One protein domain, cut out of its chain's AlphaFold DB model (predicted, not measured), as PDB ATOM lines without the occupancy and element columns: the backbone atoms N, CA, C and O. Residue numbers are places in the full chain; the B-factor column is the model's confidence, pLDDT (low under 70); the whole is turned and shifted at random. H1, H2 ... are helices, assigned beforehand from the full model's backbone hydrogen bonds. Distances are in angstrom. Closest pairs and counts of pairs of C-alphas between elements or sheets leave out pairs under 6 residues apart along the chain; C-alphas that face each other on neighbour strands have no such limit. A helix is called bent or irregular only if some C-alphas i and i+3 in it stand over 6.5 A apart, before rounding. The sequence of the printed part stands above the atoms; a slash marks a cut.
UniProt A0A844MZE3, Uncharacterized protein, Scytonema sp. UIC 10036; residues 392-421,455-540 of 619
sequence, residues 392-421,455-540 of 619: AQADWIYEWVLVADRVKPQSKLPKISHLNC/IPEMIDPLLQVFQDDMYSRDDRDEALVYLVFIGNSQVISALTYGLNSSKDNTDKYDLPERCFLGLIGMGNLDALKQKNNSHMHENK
ATOM      1  N   ALA A 392      19.685  19.531 -37.560       92.56
ATOM      2  CA  ALA A 392      18.915  20.751 -37.316       92.56
ATOM      3  C   ALA A 392      17.717  20.565 -36.357       92.56
ATOM      4  O   ALA A 392      17.031  21.541 -36.034       92.56
ATOM      5  N   GLN A 393      17.425  19.338 -35.908       93.50
ATOM      6  CA  GLN A 393      16.336  19.069 -34.957       93.50
ATOM      7  C   GLN A 393      16.684  19.479 -33.521       93.50
ATOM      8  O   GLN A 393      15.781  19.824 -32.758       93.50
ATOM      9  N   ALA A 394      17.969  19.469 -33.155       93.19
ATOM     10  CA  ALA A 394      18.462  19.877 -31.844       93.19
ATOM     11  C   ALA A 394      19.943  20.270 -31.911       93.19
ATOM     12  O   ALA A 394      20.679  19.781 -32.760       93.19
ATOM     13  N   ASP A 395      20.408  21.078 -30.958       93.50
ATOM     14  CA  ASP A 395      21.846  21.239 -30.725       93.50
ATOM     15  C   ASP A 395      22.367  20.014 -29.960       93.50
ATOM     16  O   ASP A 395      22.477  20.006 -28.734       93.50
ATOM     17  N   TRP A 396      22.598  18.922 -30.689       95.19
ATOM     18  CA  TRP A 396      22.944  17.621 -30.114       95.19
ATOM     19  C   TRP A 396      24.186  17.666 -29.232       95.19
ATOM     20  O   TRP A 396      24.226  17.021 -28.184       95.19
ATOM     21  N   ILE A 397      25.174  18.463 -29.627       94.19
ATOM     22  CA  ILE A 397      26.391  18.670 -28.852       94.19
ATOM     23  C   ILE A 397      26.048  19.287 -27.502       94.19
ATOM     24  O   ILE A 397      26.431  18.742 -26.466       94.19
ATOM     25  N   TYR A 398      25.323  20.407 -27.504       93.38
ATOM     26  CA  TYR A 398      24.915  21.078 -26.275       93.38
ATOM     27  C   TYR A 398      24.049  20.169 -25.396       93.38
ATOM     28  O   TYR A 398      24.246  20.079 -24.184       93.38
ATOM     29  N   GLU A 399      23.132  19.424 -26.006       95.00
ATOM     30  CA  GLU A 399      22.284  18.460 -25.314       95.00
ATOM     31  C   GLU A 399      23.102  17.373 -24.600       95.00
ATOM     32  O   GLU A 399      22.806  17.023 -23.454       95.00
ATOM     33  N   TRP A 400      24.177  16.873 -25.214       94.25
ATOM     34  CA  TRP A 400      25.082  15.921 -24.565       94.25
ATOM     35  C   TRP A 400      25.947  16.558 -23.478       94.25
ATOM     36  O   TRP A 400      26.220  15.897 -22.473       94.25
ATOM     37  N   VAL A 401      26.331  17.831 -23.618       90.44
ATOM     38  CA  VAL A 401      27.015  18.587 -22.554       90.44
ATOM     39  C   VAL A 401      26.128  18.674 -21.311       90.44
ATOM     40  O   VAL A 401      26.578  18.337 -20.217       90.44
ATOM     41  N   LEU A 402      24.839  19.003 -21.465       88.19
ATOM     42  CA  LEU A 402      23.896  19.038 -20.338       88.19
ATOM     43  C   LEU A 402      23.757  17.681 -19.632       88.19
ATOM     44  O   LEU A 402      23.541  17.632 -18.415       88.19
ATOM     45  N   VAL A 403      23.872  16.580 -20.380       88.38
ATOM     46  CA  VAL A 403      23.886  15.229 -19.805       88.38
ATOM     47  C   VAL A 403      25.189  14.957 -19.061       88.38
ATOM     48  O   VAL A 403      25.154  14.456 -17.934       88.38
ATOM     49  N   ALA A 404      26.330  15.320 -19.647       85.75
ATOM     50  CA  ALA A 404      27.638  15.174 -19.017       85.75
ATOM     51  C   ALA A 404      27.730  15.943 -17.685       85.75
ATOM     52  O   ALA A 404      28.229  15.400 -16.695       85.75
ATOM     53  N   ASP A 405      27.157  17.146 -17.636       83.38
ATOM     54  CA  ASP A 405      27.113  18.010 -16.451       83.38
ATOM     55  C   ASP A 405      26.027  17.610 -15.442       83.38
ATOM     56  O   ASP A 405      25.858  18.255 -14.405       83.38
ATOM     57  N   ARG A 406      25.283  16.528 -15.714       86.12
ATOM     58  CA  ARG A 406      24.175  16.021 -14.883       86.12
ATOM     59  C   ARG A 406      23.029  17.023 -14.701       86.12
ATOM     60  O   ARG A 406      22.177  16.822 -13.836       86.12
ATOM     61  N   VAL A 407      22.971  18.064 -15.529       84.44
ATOM     62  CA  VAL A 407      21.862  19.031 -15.570       84.44
ATOM     63  C   VAL A 407      20.606  18.355 -16.120       84.44
ATOM     64  O   VAL A 407      19.487  18.641 -15.688       84.44
ATOM     65  N   LYS A 408      20.787  17.415 -17.052       88.94
ATOM     66  CA  LYS A 408      19.703  16.717 -17.741       88.94
ATOM     67  C   LYS A 408      19.972  15.207 -17.786       88.94
ATOM     68  O   LYS A 408      21.054  14.799 -18.182       88.94
ATOM     69  N   PRO A 409      19.024  14.332 -17.405       89.44
ATOM     70  CA  PRO A 409      19.192  12.899 -17.624       89.44
ATOM     71  C   PRO A 409      19.108  12.566 -19.120       89.44
ATOM     72  O   PRO A 409      18.318  13.170 -19.848       89.44
ATOM     73  N   GLN A 410      19.850  11.546 -19.561       88.50
ATOM     74  CA  GLN A 410      19.872  11.101 -20.962       88.50
ATOM     75  C   GLN A 410      18.473  10.754 -21.503       88.50
ATOM     76  O   GLN A 410      18.161  11.034 -22.654       88.50
ATOM     77  N   SER A 411      17.583  10.220 -20.659       90.69
ATOM     78  CA  SER A 411      16.196   9.890 -21.029       90.69
ATOM     79  C   SER A 411      15.342  11.095 -21.442       90.69
ATOM     80  O   SER A 411      14.259  10.910 -21.993       90.69
ATOM     81  N   LYS A 412      15.808  12.323 -21.176       93.19
ATOM     82  CA  LYS A 412      15.160  13.568 -21.604       93.19
ATOM     83  C   LYS A 412      15.770  14.160 -22.878       93.19
ATOM     84  O   LYS A 412      15.360  15.258 -23.261       93.19
ATOM     85  N   LEU A 413      16.759  13.512 -23.500       91.19
ATOM     86  CA  LEU A 413      17.301  13.974 -24.780       91.19
ATOM     87  C   LEU A 413      16.186  14.077 -25.836       91.19
ATOM     88  O   LEU A 413      15.218  13.310 -25.773       91.19
ATOM     89  N   PRO A 414      16.293  15.025 -26.784       93.25
ATOM     90  CA  PRO A 414      15.351  15.121 -27.892       93.25
ATOM     91  C   PRO A 414      15.225  13.780 -28.619       93.25
ATOM     92  O   PRO A 414      16.210  13.066 -28.811       93.25
ATOM     93  N   LYS A 415      14.000  13.425 -29.011       92.75
ATOM     94  CA  LYS A 415      13.768  12.263 -29.873       92.75
ATOM     95  C   LYS A 415      13.968  12.688 -31.320       92.75
ATOM     96  O   LYS A 415      13.457  13.729 -31.720       92.75
ATOM     97  N   ILE A 416      14.680  11.865 -32.077       93.19
ATOM     98  CA  ILE A 416      14.837  12.030 -33.519       93.19
ATOM     99  C   ILE A 416      13.475  11.804 -34.178       93.19
ATOM    100  O   ILE A 416      12.812  10.800 -33.910       93.19
ATOM    101  N   SER A 417      13.091  12.714 -35.063       92.19
ATOM    102  CA  SER A 417      12.001  12.507 -36.011       92.19
ATOM    103  C   SER A 417      12.607  12.098 -37.350       92.19
ATOM    104  O   SER A 417      13.362  12.863 -37.944       92.19
ATOM    105  N   HIS A 418      12.322  10.882 -37.814       88.25
ATOM    106  CA  HIS A 418      12.769  10.437 -39.136       88.25
ATOM    107  C   HIS A 418      12.010  11.186 -40.233       88.25
ATOM    108  O   HIS A 418      10.805  11.400 -40.097       88.25
ATOM    109  N   LEU A 419      12.712  11.541 -41.310       91.31
ATOM    110  CA  LEU A 419      12.126  12.272 -42.429       91.31
ATOM    111  C   LEU A 419      11.311  11.330 -43.320       91.31
ATOM    112  O   LEU A 419      11.741  10.210 -43.616       91.31
ATOM    113  N   ASN A 420      10.148  11.782 -43.794       92.94
ATOM    114  CA  ASN A 420       9.289  10.983 -44.668       92.94
ATOM    115  C   ASN A 420       9.696  11.100 -46.151       92.94
ATOM    116  O   ASN A 420       8.945  11.614 -46.982       92.94
ATOM    117  N   CYS A 421      10.892  10.607 -46.492       94.44
ATOM    118  CA  CYS A 421      11.457  10.658 -47.851       94.44
ATOM    119  C   CYS A 421      11.904   9.266 -48.352       94.44
ATOM    120  O   CYS A 421      13.086   9.058 -48.642       94.44
ATOM    121  N   ILE A 455      22.810   3.248 -40.842       97.38
ATOM    122  CA  ILE A 455      23.199   1.868 -41.175       97.38
ATOM    123  C   ILE A 455      24.707   1.640 -40.973       97.38
ATOM    124  O   ILE A 455      25.479   2.600 -41.049       97.38
ATOM    125  N   PRO A 456      25.158   0.394 -40.714       97.69
ATOM    126  CA  PRO A 456      26.563   0.103 -40.412       97.69
ATOM    127  C   PRO A 456      27.565   0.548 -41.487       97.69
ATOM    128  O   PRO A 456      28.672   0.962 -41.162       97.69
ATOM    129  N   GLU A 457      27.183   0.533 -42.763       97.75
ATOM    130  CA  GLU A 457      28.054   0.886 -43.893       97.75
ATOM    131  C   GLU A 457      28.463   2.366 -43.913       97.75
ATOM    132  O   GLU A 457      29.384   2.757 -44.629       97.75
ATOM    133  N   MET A 458      27.794   3.197 -43.111       98.50
ATOM    134  CA  MET A 458      28.138   4.602 -42.921       98.50
ATOM    135  C   MET A 458      29.288   4.803 -41.927       98.50
ATOM    136  O   MET A 458      29.873   5.882 -41.920       98.50
ATOM    137  N   ILE A 459      29.631   3.803 -41.100       98.44
ATOM    138  CA  ILE A 459      30.595   3.963 -40.000       98.44
ATOM    139  C   ILE A 459      31.965   4.402 -40.522       98.44
ATOM    140  O   ILE A 459      32.461   5.443 -40.099       98.44
ATOM    141  N   ASP A 460      32.566   3.662 -41.459       98.00
ATOM    142  CA  ASP A 460      33.912   3.988 -41.947       98.00
ATOM    143  C   ASP A 460      33.966   5.350 -42.666       98.00
ATOM    144  O   ASP A 460      34.857   6.146 -42.353       98.00
ATOM    145  N   PRO A 461      33.036   5.690 -43.586       98.38
ATOM    146  CA  PRO A 461      33.017   7.019 -44.194       98.38
ATOM    147  C   PRO A 461      32.804   8.155 -43.184       98.38
ATOM    148  O   PRO A 461      33.476   9.179 -43.284       98.38
ATOM    149  N   LEU A 462      31.912   7.992 -42.201       98.62
ATOM    150  CA  LEU A 462      31.672   9.026 -41.190       98.62
ATOM    151  C   LEU A 462      32.851   9.177 -40.227       98.62
ATOM    152  O   LEU A 462      33.185  10.301 -39.865       98.62
ATOM    153  N   LEU A 463      33.524   8.083 -39.849       97.81
ATOM    154  CA  LEU A 463      34.756   8.152 -39.057       97.81
ATOM    155  C   LEU A 463      35.850   8.916 -39.802       97.81
ATOM    156  O   LEU A 463      36.541   9.723 -39.187       97.81
ATOM    157  N   GLN A 464      35.966   8.724 -41.121       96.44
ATOM    158  CA  GLN A 464      36.890   9.513 -41.934       96.44
ATOM    159  C   GLN A 464      36.546  11.006 -41.902       96.44
ATOM    160  O   GLN A 464      37.454  11.802 -41.724       96.44
ATOM    161  N   VAL A 465      35.271  11.398 -42.024       96.75
ATOM    162  CA  VAL A 465      34.877  12.820 -41.907       96.75
ATOM    163  C   VAL A 465      35.180  13.355 -40.507       96.75
ATOM    164  O   VAL A 465      35.811  14.393 -40.374       96.75
ATOM    165  N   PHE A 466      34.789  12.629 -39.459       96.31
ATOM    166  CA  PHE A 466      34.966  13.040 -38.066       96.31
ATOM    167  C   PHE A 466      36.442  13.223 -37.665       96.31
ATOM    168  O   PHE A 466      36.762  14.086 -36.843       96.31
ATOM    169  N   GLN A 467      37.348  12.421 -38.227       92.38
ATOM    170  CA  GLN A 467      38.776  12.432 -37.885       92.38
ATOM    171  C   GLN A 467      39.628  13.312 -38.809       92.38
ATOM    172  O   GLN A 467      40.702  13.740 -38.392       92.38
ATOM    173  N   ASP A 468      39.177  13.581 -40.035       89.25
ATOM    174  CA  ASP A 468      39.918  14.367 -41.026       89.25
ATOM    175  C   ASP A 468      39.742  15.865 -40.742       89.25
ATOM    176  O   ASP A 468      38.654  16.433 -40.809       89.25
ATOM    177  N   ASP A 469      40.843  16.518 -40.400       86.50
ATOM    178  CA  ASP A 469      40.899  17.928 -40.021       86.50
ATOM    179  C   ASP A 469      40.730  18.890 -41.206       86.50
ATOM    180  O   ASP A 469      40.655  20.095 -40.996       86.50
ATOM    181  N   MET A 470      40.622  18.377 -42.438       84.69
ATOM    182  CA  MET A 470      40.208  19.173 -43.606       84.69
ATOM    183  C   MET A 470      38.747  19.596 -43.544       84.69
ATOM    184  O   MET A 470      38.349  20.520 -44.255       84.69
ATOM    185  N   TYR A 471      37.939  18.886 -42.761       89.06
ATOM    186  CA  TYR A 471      36.530  19.197 -42.594       89.06
ATOM    187  C   TYR A 471      36.340  20.276 -41.537       89.06
ATOM    188  O   TYR A 471      37.067  20.345 -40.541       89.06
ATOM    189  N   SER A 472      35.332  21.119 -41.758       89.12
ATOM    190  CA  SER A 472      34.971  22.153 -40.796       89.12
ATOM    191  C   SER A 472      34.516  21.529 -39.473       89.12
ATOM    192  O   SER A 472      34.159  20.350 -39.402       89.12
ATOM    193  N   ARG A 473      34.505  22.329 -38.401       91.56
ATOM    194  CA  ARG A 473      33.980  21.885 -37.102       91.56
ATOM    195  C   ARG A 473      32.557  21.337 -37.235       91.56
ATOM    196  O   ARG A 473      32.268  20.297 -36.656       91.56
ATOM    197  N   ASP A 474      31.729  22.005 -38.029       92.56
ATOM    198  CA  ASP A 474      30.320  21.660 -38.196       92.56
ATOM    199  C   ASP A 474      30.147  20.360 -38.988       92.56
ATOM    200  O   ASP A 474      29.350  19.515 -38.592       92.56
ATOM    201  N   ASP A 475      30.952  20.133 -40.031       93.94
ATOM    202  CA  ASP A 475      30.949  18.865 -40.780       93.94
ATOM    203  C   ASP A 475      31.363  17.679 -39.890       93.94
ATOM    204  O   ASP A 475      30.813  16.577 -39.977       93.94
ATOM    205  N   ARG A 476      32.353  17.896 -39.016       95.94
ATOM    206  CA  ARG A 476      32.850  16.871 -38.089       95.94
ATOM    207  C   ARG A 476      31.844  16.594 -36.973       95.94
ATOM    208  O   ARG A 476      31.639  15.427 -36.629       95.94
ATOM    209  N   ASP A 477      31.197  17.631 -36.445       96.50
ATOM    210  CA  ASP A 477      30.114  17.499 -35.467       96.50
ATOM    211  C   ASP A 477      28.892  16.804 -36.096       96.50
ATOM    212  O   ASP A 477      28.314  15.907 -35.481       96.50
ATOM    213  N   GLU A 478      28.552  17.125 -37.349       97.50
ATOM    214  CA  GLU A 478      27.509  16.440 -38.118       97.50
ATOM    215  C   GLU A 478      27.798  14.935 -38.234       97.50
ATOM    216  O   GLU A 478      26.948  14.099 -37.907       97.50
ATOM    217  N   ALA A 479      29.022  14.570 -38.629       98.25
ATOM    218  CA  ALA A 479      29.430  13.173 -38.722       98.25
ATOM    219  C   ALA A 479      29.381  12.450 -37.366       98.25
ATOM    220  O   ALA A 479      28.921  11.305 -37.294       98.25
ATOM    221  N   LEU A 480      29.814  13.111 -36.284       98.38
ATOM    222  CA  LEU A 480      29.751  12.572 -34.925       98.38
ATOM    223  C   LEU A 480      28.311  12.261 -34.506       98.38
ATOM    224  O   LEU A 480      28.052  11.192 -33.954       98.38
ATOM    225  N   VAL A 481      27.372  13.166 -34.786       98.00
ATOM    226  CA  VAL A 481      25.947  12.970 -34.485       98.00
ATOM    227  C   VAL A 481      25.410  11.712 -35.154       98.00
ATOM    228  O   VAL A 481      24.788  10.875 -34.496       98.00
ATOM    229  N   TYR A 482      25.722  11.509 -36.430       98.31
ATOM    230  CA  TYR A 482      25.271  10.320 -37.152       98.31
ATOM    231  C   TYR A 482      25.945   9.037 -36.653       98.31
ATOM    232  O   TYR A 482      25.273   8.017 -36.510       98.31
ATOM    233  N   LEU A 483      27.233   9.086 -36.299       98.50
ATOM    234  CA  LEU A 483      27.937   7.964 -35.666       98.50
ATOM    235  C   LEU A 483      27.283   7.544 -34.342       98.50
ATOM    236  O   LEU A 483      27.080   6.349 -34.107       98.50
ATOM    237  N   VAL A 484      26.912   8.511 -33.499       97.38
ATOM    238  CA  VAL A 484      26.241   8.253 -32.216       97.38
ATOM    239  C   VAL A 484      24.899   7.557 -32.416       97.38
ATOM    240  O   VAL A 484      24.594   6.616 -31.683       97.38
ATOM    241  N   PHE A 485      24.123   7.957 -33.424       97.19
ATOM    242  CA  PHE A 485      22.838   7.321 -33.715       97.19
ATOM    243  C   PHE A 485      22.947   5.941 -34.362       97.19
ATOM    244  O   PHE A 485      22.046   5.125 -34.178       97.19
ATOM    245  N   ILE A 486      24.051   5.634 -35.049       97.31
ATOM    246  CA  ILE A 486      24.352   4.255 -35.464       97.31
ATOM    247  C   ILE A 486      24.648   3.384 -34.234       97.31
ATOM    248  O   ILE A 486      24.212   2.236 -34.158       97.31
ATOM    249  N   GLY A 487      25.399   3.917 -33.267       92.56
ATOM    250  CA  GLY A 487      25.534   3.337 -31.931       92.56
ATOM    251  C   GLY A 487      26.234   1.969 -31.843       92.56
ATOM    252  O   GLY A 487      26.090   1.263 -30.846       92.56
ATOM    253  N   ASN A 488      26.986   1.566 -32.872       93.75
ATOM    254  CA  ASN A 488      27.642   0.256 -32.952       93.75
ATOM    255  C   ASN A 488      28.925   0.169 -32.083       93.75
ATOM    256  O   ASN A 488      29.568   1.179 -31.790       93.75
ATOM    257  N   SER A 489      29.352  -1.045 -31.711       94.69
ATOM    258  CA  SER A 489      30.593  -1.301 -30.955       94.69
ATOM    259  C   SER A 489      31.862  -0.777 -31.640       94.69
ATOM    260  O   SER A 489      32.793  -0.346 -30.953       94.69
ATOM    261  N   GLN A 490      31.903  -0.753 -32.975       96.12
ATOM    262  CA  GLN A 490      33.002  -0.151 -33.732       96.12
ATOM    263  C   GLN A 490      33.102   1.359 -33.470       96.12
ATOM    264  O   GLN A 490      34.198   1.869 -33.235       96.12
ATOM    265  N   VAL A 491      31.963   2.060 -33.428       96.94
ATOM    266  CA  VAL A 491      31.903   3.495 -33.107       96.94
ATOM    267  C   VAL A 491      32.393   3.732 -31.682       96.94
ATOM    268  O   VAL A 491      33.276   4.560 -31.472       96.94
ATOM    269  N   ILE A 492      31.902   2.950 -30.711       95.56
ATOM    270  CA  ILE A 492      32.363   3.026 -29.313       95.56
ATOM    271  C   ILE A 492      33.880   2.883 -29.232       95.56
ATOM    272  O   ILE A 492      34.535   3.664 -28.544       95.56
ATOM    273  N   SER A 493      34.440   1.902 -29.941       94.50
ATOM    274  CA  SER A 493      35.879   1.638 -29.940       94.50
ATOM    275  C   SER A 493      36.663   2.822 -30.509       94.50
ATOM    276  O   SER A 493      37.634   3.263 -29.895       94.50
ATOM    277  N   ALA A 494      36.211   3.391 -31.631       95.81
ATOM    278  CA  ALA A 494      36.847   4.547 -32.255       95.81
ATOM    279  C   ALA A 494      36.783   5.805 -31.370       95.81
ATOM    280  O   ALA A 494      37.795   6.487 -31.199       95.81
ATOM    281  N   LEU A 495      35.630   6.090 -30.753       96.25
ATOM    282  CA  LEU A 495      35.485   7.226 -29.836       96.25
ATOM    283  C   LEU A 495      36.277   7.014 -28.540       96.25
ATOM    284  O   LEU A 495      36.888   7.948 -28.034       96.25
ATOM    285  N   THR A 496      36.337   5.788 -28.019       93.62
ATOM    286  CA  THR A 496      37.163   5.469 -26.843       93.62
ATOM    287  C   THR A 496      38.645   5.663 -27.154       93.62
ATOM    288  O   THR A 496      39.382   6.208 -26.335       93.62
ATOM    289  N   TYR A 497      39.093   5.269 -28.346       92.88
ATOM    290  CA  TYR A 497      40.457   5.533 -28.792       92.88
ATOM    291  C   TYR A 497      40.735   7.041 -28.880       92.88
ATOM    292  O   TYR A 497      41.701   7.517 -28.288       92.88
ATOM    293  N   GLY A 498      39.854   7.808 -29.533       92.44
ATOM    294  CA  GLY A 498      39.990   9.263 -29.642       92.44
ATOM    295  C   GLY A 498      39.960   9.985 -28.289       92.44
ATOM    296  O   GLY A 498      40.753  10.895 -28.074       92.44
ATOM    297  N   LEU A 499      39.128   9.536 -27.343       91.00
ATOM    298  CA  LEU A 499      39.091  10.043 -25.965       91.00
ATOM    299  C   LEU A 499      40.439   9.889 -25.240       91.00
ATOM    300  O   LEU A 499      40.806  10.740 -24.437       91.00
ATOM    301  N   ASN A 500      41.159   8.797 -25.505       88.81
ATOM    302  CA  ASN A 500      42.446   8.503 -24.874       88.81
ATOM    303  C   ASN A 500      43.649   9.042 -25.665       88.81
ATOM    304  O   ASN A 500      44.788   8.886 -25.218       88.81
ATOM    305  N   SER A 501      43.425   9.661 -26.828       87.88
ATOM    306  CA  SER A 501      44.490  10.327 -27.574       87.88
ATOM    307  C   SER A 501      45.039  11.513 -26.772       87.88
ATOM    308  O   SER A 501      44.306  12.210 -26.068       87.88
ATOM    309  N   SER A 502      46.358  11.724 -26.816       78.94
ATOM    310  CA  SER A 502      46.977  12.862 -26.137       78.94
ATOM    311  C   SER A 502      46.442  14.165 -26.720       78.94
ATOM    312  O   SER A 502      46.483  14.330 -27.939       78.94
ATOM    313  N   LYS A 503      46.009  15.095 -25.860       76.31
ATOM    314  CA  LYS A 503      45.614  16.441 -26.281       76.31
ATOM    315  C   LYS A 503      46.804  17.103 -26.975       76.31
ATOM    316  O   LYS A 503      47.796  17.442 -26.330       76.31
ATOM    317  N   ASP A 504      46.725  17.213 -28.293       74.50
ATOM    318  CA  ASP A 504      47.667  18.002 -29.064       74.50
ATOM    319  C   ASP A 504      47.301  19.469 -28.832       74.50
ATOM    320  O   ASP A 504      46.165  19.872 -29.076       74.50
ATOM    321  N   ASN A 505      48.242  20.274 -28.333       69.25
ATOM    322  CA  ASN A 505      48.015  21.702 -28.087       69.25
ATOM    323  C   ASN A 505      47.635  22.469 -29.363       69.25
ATOM    324  O   ASN A 505      47.192  23.612 -29.284       69.25
ATOM    325  N   THR A 506      47.839  21.868 -30.534       68.62
ATOM    326  CA  THR A 506      47.419  22.444 -31.805       68.62
ATOM    327  C   THR A 506      45.952  22.146 -32.139       68.62
ATOM    328  O   THR A 506      45.395  22.844 -32.989       68.62
ATOM    329  N   ASP A 507      45.299  21.164 -31.489       74.56
ATOM    330  CA  ASP A 507      43.953  20.686 -31.851       74.56
ATOM    331  C   ASP A 507      42.872  21.701 -31.496       74.56
ATOM    332  O   ASP A 507      42.397  21.790 -30.366       74.56
ATOM    333  N   LYS A 508      42.453  22.460 -32.511       80.31
ATOM    334  CA  LYS A 508      41.366  23.437 -32.400       80.31
ATOM    335  C   LYS A 508      39.982  22.789 -32.303       80.31
ATOM    336  O   LYS A 508      39.033  23.480 -31.940       80.31
ATOM    337  N   TYR A 509      39.836  21.511 -32.667       87.19
ATOM    338  CA  TYR A 509      38.539  20.830 -32.673       87.19
ATOM    339  C   TYR A 509      38.150  20.270 -31.299       87.19
ATOM    340  O   TYR A 509      36.951  20.144 -31.030       87.19
ATOM    341  N   ASP A 510      39.135  20.022 -30.425       89.44
ATOM    342  CA  ASP A 510      38.945  19.417 -29.098       89.44
ATOM    343  C   ASP A 510      38.430  17.966 -29.236       89.44
ATOM    344  O   ASP A 510      37.398  17.568 -28.688       89.44
ATOM    345  N   LEU A 511      39.123  17.165 -30.064       91.62
ATOM    346  CA  LEU A 511      38.702  15.808 -30.433       91.62
ATOM    347  C   LEU A 511      38.425  14.896 -29.219       91.62
ATOM    348  O   LEU A 511      37.398  14.210 -29.244       91.62
ATOM    349  N   PRO A 512      39.263  14.856 -28.158       92.00
ATOM    350  CA  PRO A 512      38.994  14.010 -26.994       92.00
ATOM    351  C   PRO A 512      37.662  14.342 -26.313       92.00
ATOM    352  O   PRO A 512      36.900  13.447 -25.942       92.00
ATOM    353  N   GLU A 513      37.336  15.622 -26.177       91.75
ATOM    354  CA  GLU A 513      36.093  16.085 -25.581       91.75
ATOM    355  C   GLU A 513      34.886  15.788 -26.475       91.75
ATOM    356  O   GLU A 513      33.850  15.354 -25.969       91.75
ATOM    357  N   ARG A 514      35.022  15.906 -27.800       95.19
ATOM    358  CA  ARG A 514      33.985  15.479 -28.757       95.19
ATOM    359  C   ARG A 514      33.724  13.977 -28.692       95.19
ATOM    360  O   ARG A 514      32.571  13.555 -28.628       95.19
ATOM    361  N   CYS A 515      34.779  13.171 -28.616       95.38
ATOM    362  CA  CYS A 515      34.678  11.730 -28.393       95.38
ATOM    363  C   CYS A 515      33.971  11.400 -27.074       95.38
ATOM    364  O   CYS A 515      33.100  10.530 -27.041       95.38
ATOM    365  N   PHE A 516      34.302  12.118 -25.996       94.25
ATOM    366  CA  PHE A 516      33.610  11.986 -24.719       94.25
ATOM    367  C   PHE A 516      32.112  12.272 -24.863       94.25
ATOM    368  O   PHE A 516      31.305  11.432 -24.478       94.25
ATOM    369  N   LEU A 517      31.737  13.413 -25.450       94.75
ATOM    370  CA  LEU A 517      30.332  13.785 -25.648       94.75
ATOM    371  C   LEU A 517      29.579  12.764 -26.507       94.75
ATOM    372  O   LEU A 517      28.457  12.400 -26.162       94.75
ATOM    373  N   GLY A 518      30.203  12.232 -27.560       95.75
ATOM    374  CA  GLY A 518      29.597  11.176 -28.369       95.75
ATOM    375  C   GLY A 518      29.315   9.900 -27.566       95.75
ATOM    376  O   GLY A 518      28.220   9.342 -27.640       95.75
ATOM    377  N   LEU A 519      30.253   9.479 -26.711       95.50
ATOM    378  CA  LEU A 519      30.055   8.340 -25.805       95.50
ATOM    379  C   LEU A 519      28.919   8.591 -24.793       95.50
ATOM    380  O   LEU A 519      28.169   7.660 -24.484       95.50
ATOM    381  N   ILE A 520      28.747   9.832 -24.320       92.81
ATOM    382  CA  ILE A 520      27.590  10.232 -23.498       92.81
ATOM    383  C   ILE A 520      26.289  10.123 -24.285       92.81
ATOM    384  O   ILE A 520      25.324   9.552 -23.777       92.81
ATOM    385  N   GLY A 521      26.263  10.627 -25.522       93.19
ATOM    386  CA  GLY A 521      25.100  10.535 -26.403       93.19
ATOM    387  C   GLY A 521      24.629   9.093 -26.598       93.19
ATOM    388  O   GLY A 521      23.431   8.819 -26.549       93.19
ATOM    389  N   MET A 522      25.579   8.157 -26.688       93.88
ATOM    390  CA  MET A 522      25.329   6.715 -26.780       93.88
ATOM    391  C   MET A 522      24.941   6.035 -25.455       93.88
ATOM    392  O   MET A 522      24.591   4.857 -25.447       93.88
ATOM    393  N   GLY A 523      25.016   6.733 -24.320       91.44
ATOM    394  CA  GLY A 523      24.729   6.165 -22.998       91.44
ATOM    395  C   GLY A 523      25.830   5.262 -22.451       91.44
ATOM    396  O   GLY A 523      25.578   4.442 -21.567       91.44
ATOM    397  N   ASN A 524      27.061   5.398 -22.950       90.38
ATOM    398  CA  ASN A 524      28.195   4.636 -22.448       90.38
ATOM    399  C   ASN A 524      28.651   5.193 -21.085       90.38
ATOM    400  O   ASN A 524      29.484   6.095 -20.987       90.38
ATOM    401  N   LEU A 525      28.097   4.630 -20.009       79.81
ATOM    402  CA  LEU A 525      28.422   5.012 -18.632       79.81
ATOM    403  C   LEU A 525      29.873   4.698 -18.239       79.81
ATOM    404  O   LEU A 525      30.393   5.300 -17.297       79.81
ATOM    405  N   ASP A 526      30.545   3.779 -18.930       82.44
ATOM    406  CA  ASP A 526      31.940   3.459 -18.631       82.44
ATOM    407  C   ASP A 526      32.878   4.575 -19.097       82.44
ATOM    408  O   ASP A 526      33.848   4.871 -18.401       82.44
ATOM    409  N   ALA A 527      32.525   5.304 -20.160       74.69
ATOM    410  CA  ALA A 527      33.226   6.526 -20.556       74.69
ATOM    411  C   ALA A 527      33.162   7.614 -19.463       74.69
ATOM    412  O   ALA A 527      34.162   8.278 -19.176       74.69
ATOM    413  N   LEU A 528      32.014   7.756 -18.780       69.25
ATOM    414  CA  LEU A 528      31.874   8.647 -17.615       69.25
ATOM    415  C   LEU A 528      32.771   8.216 -16.458       69.25
ATOM    416  O   LEU A 528      33.423   9.054 -15.835       69.25
ATOM    417  N   LYS A 529      32.803   6.914 -16.154       79.19
ATOM    418  CA  LYS A 529      33.677   6.379 -15.104       79.19
ATOM    419  C   LYS A 529      35.143   6.590 -15.461       79.19
ATOM    420  O   LYS A 529      35.898   7.028 -14.605       79.19
ATOM    421  N   GLN A 530      35.537   6.347 -16.710       74.50
ATOM    422  CA  GLN A 530      36.910   6.521 -17.178       74.50
ATOM    423  C   GLN A 530      37.366   7.980 -17.068       74.50
ATOM    424  O   GLN A 530      38.440   8.233 -16.525       74.50
ATOM    425  N   LYS A 531      36.540   8.948 -17.491       70.88
ATOM    426  CA  LYS A 531      36.869  10.375 -17.346       70.88
ATOM    427  C   LYS A 531      36.909  10.814 -15.881       70.88
ATOM    428  O   LYS A 531      37.834  11.518 -15.483       70.88
ATOM    429  N   ASN A 532      35.966  10.354 -15.055       70.44
ATOM    430  CA  ASN A 532      35.991  10.630 -13.616       70.44
ATOM    431  C   ASN A 532      37.223  10.019 -12.942       70.44
ATOM    432  O   ASN A 532      37.848  10.686 -12.125       70.44
ATOM    433  N   ASN A 533      37.617   8.803 -13.320       73.75
ATOM    434  CA  ASN A 533      38.830   8.162 -12.823       73.75
ATOM    435  C   ASN A 533      40.077   8.921 -13.283       73.75
ATOM    436  O   ASN A 533      40.959   9.151 -12.469       73.75
ATOM    437  N   SER A 534      40.137   9.377 -14.539       71.06
ATOM    438  CA  SER A 534      41.229  10.223 -15.039       71.06
ATOM    439  C   SER A 534      41.352  11.523 -14.236       71.06
ATOM    440  O   SER A 534      42.429  11.839 -13.734       71.06
ATOM    441  N   HIS A 535      40.238  12.219 -13.984       68.12
ATOM    442  CA  HIS A 535      40.231  13.395 -13.109       68.12
ATOM    443  C   HIS A 535      40.581  13.059 -11.657       68.12
ATOM    444  O   HIS A 535      41.270  13.839 -11.009       68.12
ATOM    445  N   MET A 536      40.155  11.910 -11.127       68.25
ATOM    446  CA  MET A 536      40.566  11.461  -9.793       68.25
ATOM    447  C   MET A 536      42.061  11.141  -9.739       68.25
ATOM    448  O   MET A 536      42.697  11.450  -8.737       68.25
ATOM    449  N   HIS A 537      42.639  10.577 -10.800       72.88
ATOM    450  CA  HIS A 537      44.075  10.343 -10.909       72.88
ATOM    451  C   HIS A 537      44.849  11.656 -11.030       72.88
ATOM    452  O   HIS A 537      45.850  11.797 -10.340       72.88
ATOM    453  N   GLU A 538      44.376  12.637 -11.809       77.06
ATOM    454  CA  GLU A 538      44.953  13.991 -11.822       77.06
ATOM    455  C   GLU A 538      44.861  14.653 -10.441       77.06
ATOM    456  O   GLU A 538      45.845  15.187  -9.940       77.06
ATOM    457  N   ASN A 539      43.700  14.591  -9.790       81.12
ATOM    458  CA  ASN A 539      43.503  15.178  -8.468       81.12
ATOM    459  C   ASN A 539      44.407  14.523  -7.420       81.12
ATOM    460  O   ASN A 539      45.038  15.227  -6.636       81.12
ATOM    461  N   LYS A 540      44.516  13.189  -7.439       80.19
ATOM    462  CA  LYS A 540      45.431  12.429  -6.582       80.19
ATOM    463  C   LYS A 540      46.890  12.764  -6.893       80.19
ATOM    464  O   LYS A 540      47.667  12.967  -5.971       80.19
TER     465      LYS A 540
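This is residues 392 to 421 and 455 to 540 of the 619 residues of an uncharacterized protein of Scytonema sp. UIC 10036 (UniProt A0A844MZE3). Two helical hairpins, H2 with H3 and H4 with H5, pack together as an up-and-down bundle of four helices, each running against the one before it in the chain. H1 packs across the Gly 521 end of H5, and H6 leads away from the bundle as an arm whose residues 532 to 540 stick out. The printed part has 116 residues with six named helices, H1 to H6 in that order along the chain, and no named strand; the class is all helix, with 74 residues in named elements. The whole is compact, with a radius of gyration of the C-alphas of 14.3 A, yet elongated in outline, spanning 53 by 34 by 24 A.

The printed part begins at Ala 392. H1, residues 396 to 404, starts with C-alpha 396 at (22.944, 17.621, -30.114) and is 12.3 A long. Residues 405 to 421 hold no named element. After the cut come H2, residues 456 to 467, 17.5 A; H3, residues 473 to 486, 20.2 A; H4, residues 489 to 500, 16.5 A; and H5, residues 511 to 521, 15.1 A. H2 is irregular, but only just: C-alphas 457 and 460 are 6.9 A apart. H6, residues 525 to 540, is 22.1 A long and ends with C-alpha 540 at (45.431, 12.429, -6.582).

H5 is the hub, touching H1, H3, H4 and H6. H4 and H5 form a hairpin at a steep tilt of 41 degrees, opposite ways; their closest C-alphas, those of Leu 499 and Pro 512, are 4.1 A apart. H3 touches H5 with residues 480 to 484 alone, the closest C-alphas being those of Val 484 and Gly 518, 5.9 A apart. H2 and H3 form a hairpin at a shallow tilt of 28 degrees, opposite ways, with the C-alphas of Phe 466 and Arg 476 closest at 4.4 A. H2 and H4 only just touch, with 3 pairs of C-alphas within 8 A, the closest being those of Ile 459 and Val 491 at 7.0 A. H1 touches H5 about perpendicular, at 79 degrees, the C-alphas of Trp 400 and Gly 521 closest at 5.7 A. H6 touches H5 with residues 527 to 528 alone; the C-alphas of Leu 519 and Ala 527 are closest, 6.4 A apart. In H1, H3, H4, H5 and H6 every O i to N i+4 pair is within hydrogen-bond range; in H2 it is 6 of 8.

The two C-alphas farthest apart, those of Cys 421 and Lys 540, are 53.5 A apart. Residues 422 to 454 are not printed, and C-alphas 421 and 455 are 16.1 A apart across the cut. Of the links that are printed whole, no link is long. The mean pLDDT of the printed part is 89.6; residues 505 to 506, 528 and 535 to 536 are under 70.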